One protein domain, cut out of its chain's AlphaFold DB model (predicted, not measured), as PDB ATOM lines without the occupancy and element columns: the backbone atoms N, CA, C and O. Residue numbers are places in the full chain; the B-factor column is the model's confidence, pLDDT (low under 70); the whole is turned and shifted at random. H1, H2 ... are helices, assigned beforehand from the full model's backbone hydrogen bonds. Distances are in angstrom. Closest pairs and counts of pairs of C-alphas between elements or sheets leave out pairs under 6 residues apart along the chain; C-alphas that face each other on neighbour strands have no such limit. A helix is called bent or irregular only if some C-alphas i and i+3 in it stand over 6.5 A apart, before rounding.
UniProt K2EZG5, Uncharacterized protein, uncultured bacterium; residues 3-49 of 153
ATOM      1  N   MET A   3     -29.393  -0.780  12.715       62.00
ATOM      2  CA  MET A   3     -29.232  -2.158  13.196       62.00
ATOM      3  C   MET A   3     -30.545  -2.778  13.690       62.00
ATOM      4  O   MET A   3     -30.714  -3.988  13.606       62.00
ATOM      5  N   ILE A   4     -31.494  -1.967  14.172       72.31
ATOM      6  CA  ILE A   4     -32.742  -2.470  14.766       72.31
ATOM      7  C   ILE A   4     -33.621  -3.196  13.725       72.31
ATOM      8  O   ILE A   4     -34.023  -4.327  13.999       72.31
ATOM      9  N   PRO A   5     -33.866  -2.645  12.517       78.38
ATOM     10  CA  PRO A   5     -34.623  -3.351  11.480       78.38
ATOM     11  C   PRO A   5     -33.952  -4.649  11.017       78.38
ATOM     12  O   PRO A   5     -34.628  -5.655  10.826       78.38
ATOM     13  N   LEU A   6     -32.621  -4.652  10.871       66.56
ATOM     14  CA  LEU A   6     -31.872  -5.834  10.438       66.56
ATOM     15  C   LEU A   6     -31.961  -6.967  11.467       66.56
ATOM     16  O   LEU A   6     -32.252  -8.107  11.110       66.56
ATOM     17  N   VAL A   7     -31.776  -6.643  12.748       76.31
ATOM     18  CA  VAL A   7     -31.905  -7.612  13.845       76.31
ATOM     19  C   VAL A   7     -33.338  -8.146  13.936       76.31
ATOM     20  O   VAL A   7     -33.520  -9.346  14.121       76.31
ATOM     21  N   ALA A   8     -34.353  -7.300  13.728       79.12
ATOM     22  CA  ALA A   8     -35.751  -7.731  13.709       79.12
ATOM     23  C   ALA A   8     -36.052  -8.708  12.557       79.12
ATOM     24  O   ALA A   8     -36.722  -9.718  12.767       79.12
ATOM     25  N   MET A   9     -35.515  -8.460  11.357       76.81
ATOM     26  CA  MET A   9     -35.684  -9.357  10.205       76.81
ATOM     27  C   MET A   9     -34.972 -10.706  10.390       76.81
ATOM     28  O   MET A   9     -35.519 -11.745  10.013       76.81
ATOM     29  N   ILE A  10     -33.773 -10.708  10.988       76.56
ATOM     30  CA  ILE A  10     -33.035 -11.939  11.315       76.56
ATOM     31  C   ILE A  10     -33.795 -12.742  12.378       76.56
ATOM     32  O   ILE A  10     -33.988 -13.948  12.218       76.56
ATOM     33  N   ALA A  11     -34.287 -12.075  13.427       79.06
ATOM     34  CA  ALA A  11     -35.069 -12.711  14.482       79.06
ATOM     35  C   ALA A  11     -36.377 -13.321  13.947       79.06
ATOM     36  O   ALA A  11     -36.701 -14.455  14.290       79.06
ATOM     37  N   ALA A  12     -37.091 -12.613  13.064       78.75
ATOM     38  CA  ALA A  12     -38.327 -13.105  12.456       78.75
ATOM     39  C   ALA A  12     -38.100 -14.355  11.587       78.75
ATOM     40  O   ALA A  12     -38.834 -15.333  11.719       78.75
ATOM     41  N   ASN A  13     -37.052 -14.370  10.753       77.12
ATOM     42  CA  ASN A  13     -36.719 -15.541   9.930       77.12
ATOM     43  C   ASN A  13     -36.315 -16.755  10.774       77.12
ATOM     44  O   ASN A  13     -36.721 -17.879  10.485       77.12
ATOM     45  N   PHE A  14     -35.551 -16.532  11.843       77.06
ATOM     46  CA  PHE A  14     -35.185 -17.596  12.773       77.06
ATOM     47  C   PHE A  14     -36.419 -18.175  13.483       77.06
ATOM     48  O   PHE A  14     -36.516 -19.385  13.670       77.06
ATOM     49  N   PHE A  15     -37.398 -17.329  13.814       72.31
ATOM     50  CA  PHE A  15     -38.660 -17.746  14.427       72.31
ATOM     51  C   PHE A  15     -39.495 -18.639  13.493       72.31
ATOM     52  O   PHE A  15     -39.988 -19.678  13.929       72.31
ATOM     53  N   ILE A  16     -39.591 -18.285  12.205       72.75
ATOM     54  CA  ILE A  16     -40.288 -19.085  11.178       72.75
ATOM     55  C   ILE A  16     -39.620 -20.458  11.021       72.75
ATOM     56  O   ILE A  16     -40.290 -21.481  11.123       72.75
ATOM     57  N   TYR A  17     -38.290 -20.495  10.900       75.38
ATOM     58  CA  TYR A  17     -37.526 -21.743  10.787       75.38
ATOM     59  C   TYR A  17     -37.740 -22.700  11.975       75.38
ATOM     60  O   TYR A  17     -37.749 -23.922  11.820       75.38
ATOM     61  N   ILE A  18     -37.911 -22.154  13.180       71.50
ATOM     62  CA  ILE A  18     -38.158 -22.940  14.392       71.50
ATOM     63  C   ILE A  18     -39.585 -23.498  14.424       71.50
ATOM     64  O   ILE A  18     -39.774 -24.646  14.838       71.50
ATOM     65  N   ILE A  19     -40.570 -22.703  13.999       69.56
ATOM     66  CA  ILE A  19     -41.980 -23.107  13.940       69.56
ATOM     67  C   ILE A  19     -42.189 -24.205  12.894       69.56
ATOM     68  O   ILE A  19     -42.803 -25.223  13.213       69.56
ATOM     69  N   ASP A  20     -41.625 -24.035  11.698       74.62
ATOM     70  CA  ASP A  20     -41.793 -24.979  10.586       74.62
ATOM     71  C   ASP A  20     -41.072 -26.316  10.832       74.62
ATOM     72  O   ASP A  20     -41.460 -27.349  10.295       74.62
ATOM     73  N   GLY A  21     -40.038 -26.331  11.681       71.94
ATOM     74  CA  GLY A  21     -39.245 -27.526  11.988       71.94
ATOM     75  C   GLY A  21     -39.804 -28.449  13.080       71.94
ATOM     76  O   GLY A  21     -39.042 -29.258  13.605       71.94
ATOM     77  N   GLU A  22     -41.065 -28.286  13.501       67.31
ATOM     78  CA  GLU A  22     -41.692 -28.974  14.653       67.31
ATOM     79  C   GLU A  22     -40.914 -28.862  15.984       67.31
ATOM     80  O   GLU A  22     -41.126 -29.625  16.931       67.31
ATOM     81  N   LYS A  23     -40.039 -27.860  16.131       75.62
ATOM     82  CA  LYS A  23     -39.206 -27.669  17.330       75.62
ATOM     83  C   LYS A  23     -39.972 -26.947  18.440       75.62
ATOM     84  O   LYS A  23     -39.497 -25.957  18.990       75.62
ATOM     85  N   ARG A  24     -41.144 -27.475  18.813       74.81
ATOM     86  CA  ARG A  24     -42.080 -26.875  19.787       74.81
ATOM     87  C   ARG A  24     -41.406 -26.485  21.106       74.81
ATOM     88  O   ARG A  24     -41.701 -25.428  21.654       74.81
ATOM     89  N   ILE A  25     -40.461 -27.297  21.585       74.12
ATOM     90  CA  ILE A  25     -39.680 -27.013  22.802       74.12
ATOM     91  C   ILE A  25     -38.830 -25.747  22.629       74.12
ATOM     92  O   ILE A  25     -38.778 -24.913  23.527       74.12
ATOM     93  N   LEU A  26     -38.202 -25.568  21.467       74.75
ATOM     94  CA  LEU A  26     -37.377 -24.402  21.168       74.75
ATOM     95  C   LEU A  26     -38.238 -23.140  20.998       74.75
ATOM     96  O   LEU A  26     -37.846 -22.077  21.467       74.75
ATOM     97  N   THR A  27     -39.436 -23.264  20.413       75.81
ATOM     98  CA  THR A  27     -40.427 -22.176  20.356       75.81
ATOM     99  C   THR A  27     -40.847 -21.740  21.758       75.81
ATOM    100  O   THR A  27     -40.848 -20.548  22.053       75.81
ATOM    101  N   VAL A  28     -41.157 -22.692  22.646       80.00
ATOM    102  CA  VAL A  28     -41.525 -22.403  24.040       80.00
ATOM    103  C   VAL A  28     -40.369 -21.739  24.785       80.00
ATOM    104  O   VAL A  28     -40.579 -20.716  25.430       80.00
ATOM    105  N   LEU A  29     -39.146 -22.262  24.662       77.25
ATOM    106  CA  LEU A  29     -37.961 -21.662  25.281       77.25
ATOM    107  C   LEU A  29     -37.728 -20.237  24.781       77.25
ATOM    108  O   LEU A  29     -37.475 -19.341  25.581       77.25
ATOM    109  N   LEU A  30     -37.872 -19.999  23.477       79.88
ATOM    110  CA  LEU A  30     -37.677 -18.677  22.900       79.88
ATOM    111  C   LEU A  30     -38.759 -17.694  23.371       79.88
ATOM    112  O   LEU A  30     -38.429 -16.594  23.808       79.88
ATOM    113  N   ILE A  31     -40.028 -18.113  23.403       82.00
ATOM    114  CA  ILE A  31     -41.120 -17.318  23.982       82.00
ATOM    115  C   ILE A  31     -40.822 -16.993  25.446       82.00
ATOM    116  O   ILE A  31     -40.907 -15.832  25.826       82.00
ATOM    117  N   VAL A  32     -40.417 -17.967  26.263       86.12
ATOM    118  CA  VAL A  32     -40.086 -17.725  27.676       86.12
ATOM    119  C   VAL A  32     -38.917 -16.747  27.797       86.12
ATOM    120  O   VAL A  32     -39.032 -15.764  28.517       86.12
ATOM    121  N   THR A  33     -37.824 -16.943  27.057       82.88
ATOM    122  CA  THR A  33     -36.638 -16.066  27.132       82.88
ATOM    123  C   THR A  33     -36.881 -14.637  26.646       82.88
ATOM    124  O   THR A  33     -36.166 -13.740  27.079       82.88
ATOM    125  N   VAL A  34     -37.878 -14.397  25.791       85.31
ATOM    126  CA  VAL A  34     -38.222 -13.050  25.308       85.31
ATOM    127  C   VAL A  34     -39.326 -12.427  26.156       85.31
ATOM    128  O   VAL A  34     -39.177 -11.316  26.662       85.31
ATOM    129  N   VAL A  35     -40.434 -13.143  26.340       87.56
ATOM    130  CA  VAL A  35     -41.627 -12.631  27.022       87.56
ATOM    131  C   VAL A  35     -41.369 -12.457  28.516       87.56
ATOM    132  O   VAL A  35     -41.793 -11.452  29.075       87.56
ATOM    133  N   PHE A  36     -40.643 -13.367  29.175       84.50
ATOM    134  CA  PHE A  36     -40.424 -13.273  30.622       84.50
ATOM    135  C   PHE A  36     -39.612 -12.027  31.030       84.50
ATOM    136  O   PHE A  36     -40.097 -11.285  31.888       84.50
ATOM    137  N   PRO A  37     -38.461 -11.693  30.404       86.69
ATOM    138  CA  PRO A  37     -37.771 -10.430  30.684       86.69
ATOM    139  C   PRO A  37     -38.595  -9.192  30.321       86.69
ATOM    140  O   PRO A  37     -38.543  -8.203  31.048       86.69
ATOM    141  N   LEU A  38     -39.385  -9.239  29.242       86.06
ATOM    142  CA  LEU A  38     -40.291  -8.148  28.862       86.06
ATOM    143  C   LEU A  38     -41.365  -7.900  29.925       86.06
ATOM    144  O   LEU A  38     -41.593  -6.754  30.302       86.06
ATOM    145  N   LEU A  39     -41.985  -8.958  30.454       86.81
ATOM    146  CA  LEU A  39     -42.937  -8.845  31.558       86.81
ATOM    147  C   LEU A  39     -42.244  -8.302  32.812       86.81
ATOM    148  O   LEU A  39     -42.760  -7.378  33.432       86.81
ATOM    149  N   ILE A  40     -41.048  -8.793  33.154       83.56
ATOM    150  CA  ILE A  40     -40.261  -8.248  34.271       83.56
ATOM    151  C   ILE A  40     -40.018  -6.744  34.087       83.56
ATOM    152  O   ILE A  40     -40.255  -5.986  35.021       83.56
ATOM    153  N   LEU A  41     -39.608  -6.296  32.897       81.25
ATOM    154  CA  LEU A  41     -39.372  -4.880  32.601       81.25
ATOM    155  C   LEU A  41     -40.650  -4.033  32.633       81.25
ATOM    156  O   LEU A  41     -40.592  -2.883  33.052       81.25
ATOM    157  N   LEU A  42     -41.796  -4.581  32.228       81.88
ATOM    158  CA  LEU A  42     -43.089  -3.889  32.296       81.88
ATOM    159  C   LEU A  42     -43.611  -3.775  33.734       81.88
ATOM    160  O   LEU A  42     -44.200  -2.758  34.098       81.88
ATOM    161  N   PHE A  43     -43.379  -4.791  34.568       78.06
ATOM    162  CA  PHE A  43     -43.877  -4.826  35.946       78.06
ATOM    163  C   PHE A  43     -42.893  -4.268  36.983       78.06
ATOM    164  O   PHE A  43     -43.319  -3.881  38.071       78.06
ATOM    165  N   LEU A  44     -41.600  -4.166  36.669       70.19
ATOM    166  CA  LEU A  44     -40.582  -3.559  37.536       70.19
ATOM    167  C   LEU A  44     -40.924  -2.111  37.927       70.19
ATOM    168  O   LEU A  44     -40.909  -1.828  39.123       70.19
ATOM    169  N   PRO A  45     -41.287  -1.204  36.998       66.25
ATOM    170  CA  PRO A  45     -41.683   0.165  37.336       66.25
ATOM    171  C   PRO A  45     -42.960   0.226  38.180       66.25
ATOM    172  O   PRO A  45     -43.096   1.101  39.030       66.25
ATOM    173  N   LEU A  46     -43.886  -0.716  37.965       66.06
ATOM    174  CA  LEU A  46     -45.138  -0.810  38.721       66.06
ATOM    175  C   LEU A  46     -44.904  -1.296  40.161       66.06
ATOM    176  O   LEU A  46     -45.619  -0.883  41.069       66.06
ATOM    177  N   ARG A  47     -43.891  -2.146  40.382       61.72
ATOM    178  CA  ARG A  47     -43.506  -2.658  41.707       61.72
ATOM    179  C   ARG A  47     -42.540  -1.728  42.452       61.72
ATOM    180  O   ARG A  47     -42.633  -1.615  43.669       61.72
ATOM    181  N   ASN A  48     -41.656  -1.045  41.727       62.03
ATOM    182  CA  ASN A  48     -40.639  -0.129  42.250       62.03
ATOM    183  C   ASN A  48     -40.980   1.327  41.901       62.03
ATOM    184  O   ASN A  48     -40.155   2.059  41.357       62.03
ATOM    185  N   GLY A  49     -42.214   1.755  42.169       66.44
ATOM    186  CA  GLY A  49     -42.584   3.152  41.973       66.44
ATOM    187  C   GLY A  49     -41.756   4.072  42.878       66.44
ATOM    188  O   GLY A  49     -41.622   3.819  44.074       66.44
TER     189      GLY A  49
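What this domain is: This is residues 3 to 49 of the 153 residues of an uncharacterized protein of uncultured bacterium (UniProt K2EZG5). Two long helices, H1 then H2, meet near their ends through a tight turn and spread apart as an open V, a helical hairpin with one arm longer than the other. The 47 printed residues have two named helices and no named strand; the class is all helix. The whole is only just loose, close to extended, with a radius of gyration of the C-alphas of 13.9 A, and only just flat, spanning 42 by 28 by 8 A.

Where its parts are: H1, residues 3 to 20, runs 26.2 A from C-alpha 3 at (-29.232, -2.158, 13.196). H2, residues 24 to 47, runs 32.7 A to C-alpha 47 at (-43.506, -2.658, 41.707). H2 is irregular, but only just: C-alphas 42 and 45 are 6.6 A apart.

How they stand to each other: H1 touches H2 with residues 15 to 19 alone, and H2 touches H1 with residues 24 to 27 alone. Their closest C-alphas, of Ile 18 and Thr 27, are 6.4 A apart. They run opposite ways at a steep tilt of 45 degrees. Every O i to N i+4 pair is within hydrogen-bond range in H1, and 17 of 20 in H2.

The domain as a whole: The two C-alphas farthest apart, of Gly 21 and Gly 49, are 43.0 A apart. Residues 3 to 14, 20 to 25 and 32 to 49 stand free. The printed part has no cut, and its one link is tight. Its mean pLDDT is 76.0; residues 3, 6, 19, 22 and 45 to 49 are under 70.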